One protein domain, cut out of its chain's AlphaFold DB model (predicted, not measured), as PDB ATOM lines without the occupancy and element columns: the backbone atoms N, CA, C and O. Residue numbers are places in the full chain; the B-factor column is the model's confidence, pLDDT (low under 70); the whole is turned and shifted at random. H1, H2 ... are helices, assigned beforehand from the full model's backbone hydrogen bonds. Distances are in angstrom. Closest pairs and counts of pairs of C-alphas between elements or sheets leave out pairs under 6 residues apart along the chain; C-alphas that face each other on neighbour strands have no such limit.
ATOM      1  N   GLU A   2      23.711 -25.530 -14.386       80.19
ATOM      2  CA  GLU A   2      23.502 -24.104 -14.698       80.19
ATOM      3  C   GLU A   2      24.553 -23.472 -15.638       80.19
ATOM      4  O   GLU A   2      24.201 -22.793 -16.592       80.19
ATOM      5  N   GLN A   3      25.848 -23.751 -15.455       80.62
ATOM      6  CA  GLN A   3      26.897 -23.249 -16.362       80.62
ATOM      7  C   GLN A   3      26.783 -23.808 -17.790       80.62
ATOM      8  O   GLN A   3      27.092 -23.112 -18.753       80.62
ATOM      9  N   VAL A   4      26.335 -25.059 -17.926       80.62
ATOM     10  CA  VAL A   4      26.124 -25.708 -19.227       80.62
ATOM     11  C   VAL A   4      24.902 -25.107 -19.909       80.62
ATOM     12  O   VAL A   4      24.964 -24.801 -21.093       80.62
ATOM     13  N   GLU A   5      23.823 -24.870 -19.164       81.25
ATOM     14  CA  GLU A   5      22.638 -24.186 -19.685       81.25
ATOM     15  C   GLU A   5      22.974 -22.766 -20.134       81.25
ATOM     16  O   GLU A   5      22.666 -22.404 -21.261       81.25
ATOM     17  N   GLN A   6      23.678 -21.984 -19.314       82.69
ATOM     18  CA  GLN A   6      24.106 -20.632 -19.685       82.69
ATOM     19  C   GLN A   6      24.968 -20.628 -20.951       82.69
ATOM     20  O   GLN A   6      24.769 -19.792 -21.829       82.69
ATOM     21  N   PHE A   7      25.887 -21.588 -21.082       81.44
ATOM     22  CA  PHE A   7      26.685 -21.751 -22.292       81.44
ATOM     23  C   PHE A   7      25.806 -22.046 -23.517       81.44
ATOM     24  O   PHE A   7      25.877 -21.321 -24.507       81.44
ATOM     25  N   VAL A   8      24.921 -23.040 -23.421       77.75
ATOM     26  CA  VAL A   8      24.000 -23.435 -24.499       77.75
ATOM     27  C   VAL A   8      23.063 -22.292 -24.902       77.75
ATOM     28  O   VAL A   8      22.797 -22.096 -26.082       77.75
ATOM     29  N   LEU A   9      22.583 -21.508 -23.937       81.56
ATOM     30  CA  LEU A   9      21.697 -20.367 -24.173       81.56
ATOM     31  C   LEU A   9      22.422 -19.159 -24.781       81.56
ATOM     32  O   LEU A   9      21.796 -18.340 -25.462       81.56
ATOM     33  N   SER A  10      23.726 -19.026 -24.524       80.25
ATOM     34  CA  SER A  10      24.546 -17.938 -25.065       80.25
ATOM     35  C   SER A  10      24.855 -18.106 -26.555       80.25
ATOM     36  O   SER A  10      25.072 -17.108 -27.247       80.25
ATOM     37  N   ASP A  11      24.825 -19.344 -27.054       75.00
ATOM     38  CA  ASP A  11      25.194 -19.680 -28.424       75.00
ATOM     39  C   ASP A  11      23.962 -19.786 -29.340       75.00
ATOM     40  O   ASP A  11      23.196 -20.755 -29.331       75.00
ATOM     41  N   LYS A  12      23.768 -18.749 -30.163       69.06
ATOM     42  CA  LYS A  12      22.665 -18.677 -31.136       69.06
ATOM     43  C   LYS A  12      22.798 -19.710 -32.247       69.06
ATOM     44  O   LYS A  12      21.793 -20.022 -32.883       69.06
ATOM     45  N   ASP A  13      24.011 -20.203 -32.469       72.56
ATOM     46  CA  ASP A  13      24.326 -21.117 -33.553       72.56
ATOM     47  C   ASP A  13      24.038 -22.567 -33.142       72.56
ATOM     48  O   ASP A  13      24.041 -23.463 -33.979       72.56
ATOM     49  N   PHE A  14      23.711 -22.817 -31.870       71.56
ATOM     50  CA  PHE A  14      23.304 -24.138 -31.396       71.56
ATOM     51  C   PHE A  14      21.799 -24.239 -31.115       71.56
ATOM     52  O   PHE A  14      21.184 -25.241 -31.473       71.56
ATOM     53  N   LEU A  15      21.195 -23.213 -30.498       84.62
ATOM     54  CA  LEU A  15      19.821 -23.297 -29.984       84.62
ATOM     55  C   LEU A  15      19.008 -22.024 -30.306       84.62
ATOM     56  O   LEU A  15      18.946 -21.093 -29.495       84.62
ATOM     57  N   PRO A  16      18.356 -21.956 -31.485       86.06
ATOM     58  CA  PRO A  16      17.682 -20.745 -31.967       86.06
ATOM     59  C   PRO A  16      16.636 -20.163 -31.015       86.06
ATOM     60  O   PRO A  16      16.539 -18.940 -30.880       86.06
ATOM     61  N   SER A  17      15.870 -21.020 -30.335       88.00
ATOM     62  CA  SER A  17      14.843 -20.596 -29.376       88.00
ATOM     63  C   SER A  17      15.410 -19.944 -28.111       88.00
ATOM     64  O   SER A  17      14.652 -19.316 -27.372       88.00
ATOM     65  N   ARG A  18      16.713 -20.115 -27.830       85.81
ATOM     66  CA  ARG A  18      17.381 -19.704 -26.580       85.81
ATOM     67  C   ARG A  18      16.590 -20.070 -25.332       85.81
ATOM     68  O   ARG A  18      16.503 -19.296 -24.383       85.81
ATOM     69  N   THR A  19      15.965 -21.235 -25.366       87.38
ATOM     70  CA  THR A  19      15.197 -21.760 -24.249       87.38
ATOM     71  C   THR A  19      15.510 -23.237 -24.144       87.38
ATOM     72  O   THR A  19      15.432 -23.956 -25.140       87.38
ATOM     73  N   ILE A  20      15.874 -23.685 -22.946       89.06
ATOM     74  CA  ILE A  20      16.049 -25.110 -22.683       89.06
ATOM     75  C   ILE A  20      14.675 -25.767 -22.771       89.06
ATOM     76  O   ILE A  20      13.742 -25.347 -22.090       89.06
ATOM     77  N   GLY A  21      14.553 -26.773 -23.636       89.94
ATOM     78  CA  GLY A  21      13.328 -27.554 -23.743       89.94
ATOM     79  C   GLY A  21      13.089 -28.329 -22.454       89.94
ATOM     80  O   GLY A  21      13.975 -29.052 -21.992       89.94
ATOM     81  N   LEU A  22      11.898 -28.178 -21.884       94.31
ATOM     82  CA  LEU A  22      11.495 -28.903 -20.687       94.31
ATOM     83  C   LEU A  22      10.589 -30.090 -21.055       94.31
ATOM     84  O   LEU A  22       9.956 -30.081 -22.118       94.31
ATOM     85  N   PRO A  23      10.473 -31.119 -20.195       96.69
ATOM     86  CA  PRO A  23       9.551 -32.233 -20.426       96.69
ATOM     87  C   PRO A  23       8.109 -31.779 -20.708       96.69
ATOM     88  O   PRO A  23       7.409 -32.384 -21.522       96.69
ATOM     89  N   GLU A  24       7.674 -30.682 -20.086       97.56
ATOM     90  CA  GLU A  24       6.350 -30.092 -20.268       97.56
ATOM     91  C   GLU A  24       6.111 -29.602 -21.699       97.56
ATOM     92  O   GLU A  24       4.976 -29.633 -22.172       97.56
ATOM     93  N   ASP A  25       7.148 -29.163 -22.411       95.81
ATOM     94  CA  ASP A  25       7.009 -28.680 -23.786       95.81
ATOM     95  C   ASP A  25       6.719 -29.833 -24.750       95.81
ATOM     96  O   ASP A  25       5.863 -29.717 -25.631       95.81
ATOM     97  N   ILE A  26       7.334 -30.993 -24.507       96.75
ATOM     98  CA  ILE A  26       7.027 -32.233 -25.229       96.75
ATOM     99  C   ILE A  26       5.631 -32.741 -24.851       96.75
ATOM    100  O   ILE A  26       4.851 -33.116 -25.727       96.75
ATOM    101  N   ALA A  27       5.270 -32.701 -23.564       98.12
ATOM    102  CA  ALA A  27       3.954 -33.134 -23.093       98.12
ATOM    103  C   ALA A  27       2.809 -32.322 -23.725       98.12
ATOM    104  O   ALA A  27       1.808 -32.901 -24.149       98.12
ATOM    105  N   LYS A  28       2.966 -30.997 -23.854       97.69
ATOM    106  CA  LYS A  28       1.990 -30.128 -24.536       97.69
ATOM    107  C   LYS A  28       1.817 -30.512 -26.005       97.69
ATOM    108  O   LYS A  28       0.688 -30.566 -26.489       97.69
ATOM    109  N   ALA A  29       2.908 -30.806 -26.710       97.31
ATOM    110  CA  ALA A  29       2.837 -31.221 -28.107       97.31
ATOM    111  C   ALA A  29       2.159 -32.591 -28.270       97.31
ATOM    112  O   ALA A  29       1.338 -32.769 -29.168       97.31
ATOM    113  N   ILE A  30       2.435 -33.538 -27.366       97.75
ATOM    114  CA  ILE A  30       1.732 -34.828 -27.319       97.75
ATOM    115  C   ILE A  30       0.235 -34.608 -27.080       97.75
ATOM    116  O   ILE A  30      -0.584 -35.179 -27.798       97.75
ATOM    117  N   ALA A  31      -0.133 -33.759 -26.116       98.19
ATOM    118  CA  ALA A  31      -1.531 -33.439 -25.834       98.19
ATOM    119  C   ALA A  31      -2.240 -32.824 -27.056       98.19
ATOM    120  O   ALA A  31      -3.358 -33.219 -27.376       98.19
ATOM    121  N   PHE A  32      -1.570 -31.928 -27.789       98.19
ATOM    122  CA  PHE A  32      -2.076 -31.371 -29.049       98.19
ATOM    123  C   PHE A  32      -2.307 -32.447 -30.124       98.19
ATOM    124  O   PHE A  32      -3.361 -32.469 -30.759       98.19
ATOM    125  N   LEU A  33      -1.353 -33.366 -30.314       97.69
ATOM    126  CA  LEU A  33      -1.482 -34.466 -31.281       97.69
ATOM    127  C   LEU A  33      -2.536 -35.509 -30.869       97.69
ATOM    128  O   LEU A  33      -3.094 -36.204 -31.720       97.69
ATOM    129  N   ALA A  34      -2.818 -35.626 -29.570       97.38
ATOM    130  CA  ALA A  34      -3.875 -36.482 -29.046       97.38
ATOM    131  C   ALA A  34      -5.280 -35.877 -29.237       97.38
ATOM    132  O   ALA A  34      -6.251 -36.623 -29.379       97.38
ATOM    133  N   ASP A  35      -5.403 -34.546 -29.281       98.19
ATOM    134  CA  ASP A  35      -6.678 -33.868 -29.515       98.19
ATOM    135  C   ASP A  35      -7.056 -33.844 -31.003       98.19
ATOM    136  O   ASP A  35      -6.531 -33.072 -31.810       98.19
ATOM    137  N   ARG A  36      -8.054 -34.658 -31.361       96.44
ATOM    138  CA  ARG A  36      -8.580 -34.742 -32.730       96.44
ATOM    139  C   ARG A  36      -9.235 -33.454 -33.214       96.44
ATOM    140  O   ARG A  36      -9.238 -33.228 -34.420       96.44
ATOM    141  N   ASN A  37      -9.746 -32.600 -32.332       97.94
ATOM    142  CA  ASN A  37     -10.328 -31.331 -32.772       97.94
ATOM    143  C   ASN A  37      -9.245 -30.383 -33.294       97.94
ATOM    144  O   ASN A  37      -9.468 -29.673 -34.271       97.94
ATOM    145  N   SER A  38      -8.061 -30.423 -32.679       97.31
ATOM    146  CA  SER A  38      -6.953 -29.520 -32.987       97.31
ATOM    147  C   SER A  38      -5.997 -30.057 -34.059       97.31
ATOM    148  O   SER A  38      -5.381 -29.268 -34.772       97.31
ATOM    149  N   SER A  39      -5.864 -31.382 -34.204       97.75
ATOM    150  CA  SER A  39      -4.829 -31.996 -35.057       97.75
ATOM    151  C   SER A  39      -5.321 -33.129 -35.974       97.75
ATOM    152  O   SER A  39      -4.511 -33.900 -36.487       97.75
ATOM    153  N   SER A  40      -6.632 -33.228 -36.244       97.94
ATOM    154  CA  SER A  40      -7.238 -34.317 -37.049       97.94
ATOM    155  C   SER A  40      -6.590 -34.583 -38.411       97.94
ATOM    156  O   SER A  40      -6.671 -35.710 -38.898       97.94
ATOM    157  N   TYR A  41      -5.961 -33.583 -39.030       97.50
ATOM    158  CA  TYR A  41      -5.360 -33.703 -40.361       97.50
ATOM    159  C   TYR A  41      -3.848 -33.988 -40.355       97.50
ATOM    160  O   TYR A  41      -3.245 -34.154 -41.413       97.50
ATOM    161  N   ILE A  42      -3.217 -34.067 -39.180       97.44
ATOM    162  CA  ILE A  42      -1.794 -34.399 -39.046       97.44
ATOM    163  C   ILE A  42      -1.671 -35.917 -38.900       97.44
ATOM    164  O   ILE A  42      -1.790 -36.464 -37.805       97.44
ATOM    165  N   ILE A  43      -1.450 -36.608 -40.017       96.94
ATOM    166  CA  ILE A  43      -1.409 -38.075 -40.078       96.94
ATOM    167  C   ILE A  43      -0.073 -38.538 -40.662       96.94
ATOM    168  O   ILE A  43       0.378 -38.015 -41.678       96.94
ATOM    169  N   GLY A  44       0.560 -39.529 -40.024       96.44
ATOM    170  CA  GLY A  44       1.805 -40.141 -40.512       96.44
ATOM    171  C   GLY A  44       3.025 -39.210 -40.513       96.44
ATOM    172  O   GLY A  44       4.025 -39.519 -41.153       96.44
ATOM    173  N   HIS A  45       2.946 -38.071 -39.823       96.69
ATOM    174  CA  HIS A  45       4.013 -37.079 -39.766       96.69
ATOM    175  C   HIS A  45       4.838 -37.206 -38.479       96.69
ATOM    176  O   HIS A  45       4.293 -37.493 -37.414       96.69
ATOM    177  N   SER A  46       6.141 -36.939 -38.575       95.50
ATOM    178  CA  SER A  46       7.037 -36.832 -37.421       95.50
ATOM    179  C   SER A  46       7.259 -35.358 -37.089       95.50
ATOM    180  O   SER A  46       7.947 -34.655 -37.826       95.50
ATOM    181  N   LEU A  47       6.651 -34.888 -35.998       95.31
ATOM    182  CA  LEU A  47       6.782 -33.507 -35.538       95.31
ATOM    183  C   LEU A  47       8.038 -33.352 -34.667       95.31
ATOM    184  O   LEU A  47       8.141 -33.972 -33.610       95.31
ATOM    185  N   VAL A  48       8.972 -32.504 -35.096       95.12
ATOM    186  CA  VAL A  48      10.211 -32.201 -34.361       95.12
ATOM    187  C   VAL A  48       9.979 -31.049 -33.381       95.12
ATOM    188  O   VAL A  48       9.457 -30.005 -33.766       95.12
ATOM    189  N   ILE A  49      10.378 -31.235 -32.118       95.00
ATOM    190  CA  ILE A  49      10.224 -30.251 -31.035       95.00
ATOM    191  C   ILE A  49      11.568 -30.119 -30.302       95.00
ATOM    192  O   ILE A  49      11.837 -30.835 -29.342       95.00
ATOM    193  N   ASP A  50      12.447 -29.244 -30.787       92.12
ATOM    194  CA  ASP A  50      13.850 -29.166 -30.339       92.12
ATOM    195  C   ASP A  50      14.397 -27.729 -30.223       92.12
ATOM    196  O   ASP A  50      15.610 -27.507 -30.196       92.12
ATOM    197  N   GLY A  51      13.509 -26.732 -30.232       89.81
ATOM    198  CA  GLY A  51      13.901 -25.322 -30.189       89.81
ATOM    199  C   GLY A  51      14.567 -24.804 -31.472       89.81
ATOM    200  O   GLY A  51      15.148 -23.719 -31.451       89.81
ATOM    201  N   GLY A  52      14.481 -25.544 -32.582       89.12
ATOM    202  CA  GLY A  52      15.056 -25.172 -33.875       89.12
ATOM    203  C   GLY A  52      16.479 -25.680 -34.094       89.12
ATOM    204  O   GLY A  52      17.080 -25.350 -35.113       89.12
ATOM    205  N   SER A  53      17.017 -26.482 -33.176       86.88
ATOM    206  CA  SER A  53      18.385 -27.007 -33.252       86.88
ATOM    207  C   SER A  53      18.629 -27.807 -34.544       86.88
ATOM    208  O   SER A  53      19.648 -27.613 -35.202       86.88
ATOM    209  N   ASN A  54      17.664 -28.623 -34.991       88.44
ATOM    210  CA  ASN A  54      17.748 -29.376 -36.252       88.44
ATOM    211  C   ASN A  54      17.766 -28.499 -37.514       88.44
ATOM    212  O   ASN A  54      18.140 -28.982 -38.582       88.44
ATOM    213  N   LEU A  55      17.347 -27.232 -37.432       86.38
ATOM    214  CA  LEU A  55      17.406 -26.316 -38.576       86.38
ATOM    215  C   LEU A  55      18.823 -25.799 -38.819       86.38
ATOM    216  O   LEU A  55      19.103 -25.265 -39.896       86.38
ATOM    217  N   ILE A  56      19.718 -25.945 -37.842       83.56
ATOM    218  CA  ILE A  56      21.087 -25.488 -37.989       83.56
ATOM    219  C   ILE A  56      21.939 -26.587 -38.622       83.56
ATOM    220  O   ILE A  56      22.205 -27.636 -38.043       83.56
ATOM    221  N   SER A  57      22.415 -26.313 -39.837       76.88
ATOM    222  CA  SER A  57      23.461 -27.119 -40.463       76.88
ATOM    223  C   SER A  57      24.796 -26.881 -39.759       76.88
ATOM    224  O   SER A  57      25.196 -25.735 -39.560       76.88
ATOM    225  N   THR A  58      25.546 -27.946 -39.475       66.69
ATOM    226  CA  THR A  58      26.900 -27.871 -38.896       66.69
ATOM    227  C   THR A  58      27.850 -26.980 -39.711       66.69
ATOM    228  O   THR A  58      28.737 -26.345 -39.152       66.69
ATOM    229  N   LEU A  59      27.644 -26.867 -41.031       65.50
ATOM    230  CA  LEU A  59      28.409 -25.959 -41.899       65.50
ATOM    231  C   LEU A  59      28.091 -24.477 -41.651       65.50
ATOM    232  O   LEU A  59      28.963 -23.636 -41.840       65.50
ATOM    233  N   MET A  60      26.872 -24.162 -41.209       65.94
ATOM    234  CA  MET A  60      26.430 -22.798 -40.893       65.94
ATOM    235  C   MET A  60      26.904 -22.335 -39.507       65.94
ATOM    236  O   MET A  60      26.923 -21.136 -39.258       65.94
ATOM    237  N   GLN A  61      27.316 -23.260 -38.629       66.12
ATOM    238  CA  GLN A  61      27.908 -22.950 -37.314       66.12
ATOM    239  C   GLN A  61      29.385 -22.549 -37.406       66.12
ATOM    240  O   GLN A  61      29.954 -22.003 -36.463       66.12
ATOM    241  N   MET A  62      30.046 -22.847 -38.529       69.19
ATOM    242  CA  MET A  62      31.436 -22.455 -38.716       69.19
ATOM    243  C   MET A  62      31.515 -20.971 -39.068       69.19
ATOM    244  O   MET A  62      31.165 -20.553 -40.169       69.19
ATOM    245  N   ASP A  63      32.063 -20.176 -38.149       76.50
ATOM    246  CA  ASP A  63      32.523 -18.826 -38.463       76.50
ATOM    247  C   ASP A  63      33.713 -18.921 -39.433       76.50
ATOM    248  O   ASP A  63      34.871 -19.089 -39.036       76.50
ATOM    249  N   PHE A  64      33.425 -18.820 -40.733       77.81
ATOM    250  CA  PHE A  64      34.433 -18.859 -41.793       77.81
ATOM    251  C   PHE A  64      35.516 -17.792 -41.610       77.81
ATOM    252  O   PHE A  64      36.668 -18.038 -41.967       77.81
ATOM    253  N   ALA A  65      35.204 -16.637 -41.014       78.50
ATOM    254  CA  ALA A  65      36.211 -15.621 -40.733       78.50
ATOM    255  C   ALA A  65      37.171 -16.082 -39.626       78.50
ATOM    256  O   ALA A  65      38.372 -15.812 -39.698       78.50
ATOM    257  N   LYS A  66      36.673 -16.813 -38.626       80.88
ATOM    258  CA  LYS A  66      37.502 -17.439 -37.588       80.88
ATOM    259  C   LYS A  66      38.366 -18.564 -38.160       80.88
ATOM    260  O   LYS A  66      39.556 -18.609 -37.862       80.88
ATOM    261  N   VAL A  67      37.810 -19.405 -39.036       81.56
ATOM    262  CA  VAL A  67      38.557 -20.474 -39.728       81.56
ATOM    263  C   VAL A  67      39.672 -19.895 -40.606       81.56
ATOM    264  O   VAL A  67      40.811 -20.343 -40.515       81.56
ATOM    265  N   LEU A  68      39.385 -18.854 -41.395       84.69
ATOM    266  CA  LEU A  68      40.377 -18.187 -42.249       84.69
ATOM    267  C   LEU A  68      41.506 -17.527 -41.444       84.69
ATOM    268  O   LEU A  68      42.662 -17.554 -41.857       84.69
ATOM    269  N   LYS A  69      41.197 -16.948 -40.280       87.00
ATOM    270  CA  LYS A  69      42.222 -16.379 -39.391       87.00
ATOM    271  C   LYS A  69      43.140 -17.457 -38.814       87.00
ATOM    272  O   LYS A  69      44.344 -17.236 -38.728       87.00
ATOM    273  N   LEU A  70      42.592 -18.621 -38.463       84.56
ATOM    274  CA  LEU A  70      43.372 -19.755 -37.959       84.56
ATOM    275  C   LEU A  70      44.291 -20.342 -39.037       84.56
ATOM    276  O   LEU A  70      45.452 -20.628 -38.754       84.56
ATOM    277  N   THR A  71      43.814 -20.475 -40.277       82.25
ATOM    278  CA  THR A  71      44.646 -20.982 -41.381       82.25
ATOM    279  C   THR A  71      45.764 -20.008 -41.758       82.25
ATOM    280  O   THR A  71      46.869 -20.443 -42.066       82.25
ATOM    281  N   GLN A  72      45.524 -18.696 -41.669       83.25
ATOM    282  CA  GLN A  72      46.558 -17.676 -41.878       83.25
ATOM    283  C   GLN A  72      47.603 -17.645 -40.754       83.25
ATOM    284  O   GLN A  72      48.779 -17.434 -41.036       83.25
ATOM    285  N   GLN A  73      47.199 -17.883 -39.500       76.25
ATOM    286  CA  GLN A  73      48.116 -17.953 -38.355       76.25
ATOM    287  C   GLN A  73      48.983 -19.215 -38.338       76.25
ATOM    288  O   GLN A  73      50.080 -19.159 -37.807       76.25
ATOM    289  N   GLN A  74      48.516 -20.336 -38.898       71.06
ATOM    290  CA  GLN A  74      49.319 -21.564 -38.999       71.06
ATOM    291  C   GLN A  74      50.261 -21.595 -40.210       71.06
ATOM    292  O   GLN A  74      51.120 -22.469 -40.292       71.06
ATOM    293  N   SER A  75      50.092 -20.671 -41.160       67.44
ATOM    294  CA  SER A  75      50.964 -20.542 -42.330       67.44
ATOM    295  C   SER A  75      52.135 -19.566 -42.119       67.44
ATOM    296  O   SER A  75      52.889 -19.333 -43.066       67.44
ATOM    297  N   GLN A  76      52.271 -18.996 -40.916       51.78
ATOM    298  CA  GLN A  76      53.430 -18.230 -40.436       51.78
ATOM    299  C   GLN A  76      54.138 -19.014 -39.331       51.78
ATOM    300  O   GLN A  76      55.382 -18.917 -39.270       51.78
TER     301      GLN A  76
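What this domain is: This is residues 2 to 76 of the 76 residues of an uncharacterized protein of Diploscapter pachys (UniProt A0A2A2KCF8). An open, drawn-out chain of separate helices with no shared core: H2 and the short H3 lie at one end of a long rod, H4 sticks out at the other end, and H1 points off to one side between them. Residues 40 to 63, with no named element, run from H3 past the middle to H4. The printed part has 75 residues with four named helices, H1, H2, H3 and H4 along the chain, and no named strand; the class is all helix, though under half of the residues, 36, are in named elements. The whole is extended, with a radius of gyration of the C-alphas of 18.8 A and spans of 65 by 30 by 12 A.

How they stand to each other: H2, residues 23 to 34, and H3, residues 36 to 39, only just touch, and only at the corner by their tight link, with 3 pairs of C-alphas within 8 A. H2 touches H3 with residues 32 to 33 alone; the closest C-alphas of the two helices are those of Leu 33 and Ser 39, 5.6 A apart. H1, residues 2 to 10, is apart from H2 and from H3. H4, residues 64 to 74, is apart from H1, H2 and H3. In H1, H2 and H4 every O i to N i+4 pair is within hydrogen-bond range; H3 is too short for such a pair, and its one O i to N i+3 pair is not within range.

Where its parts are: H2 is 16.5 A long, from C-alpha 23 at (9.551, -32.233, -20.426). H3 is 5.2 A long. H1 is 12.1 A long, from C-alpha 2 at (23.502, -24.104, -14.698). H4 is 15.4 A long, to C-alpha 74 at (49.319, -21.564, -38.999).

The domain as a whole: The two C-alphas farthest apart, those of Asn 37 and Gln 76, are 65.5 A apart. Residues 64 to 76 stand free; the body without them spans 43 by 28 by 12 A. The links H1 to H2 and H3 to H4 are long, and the printed part has no cut. The model's pLDDT is under 70 at residue 12, residues 58 to 62 and residues 75 to 76.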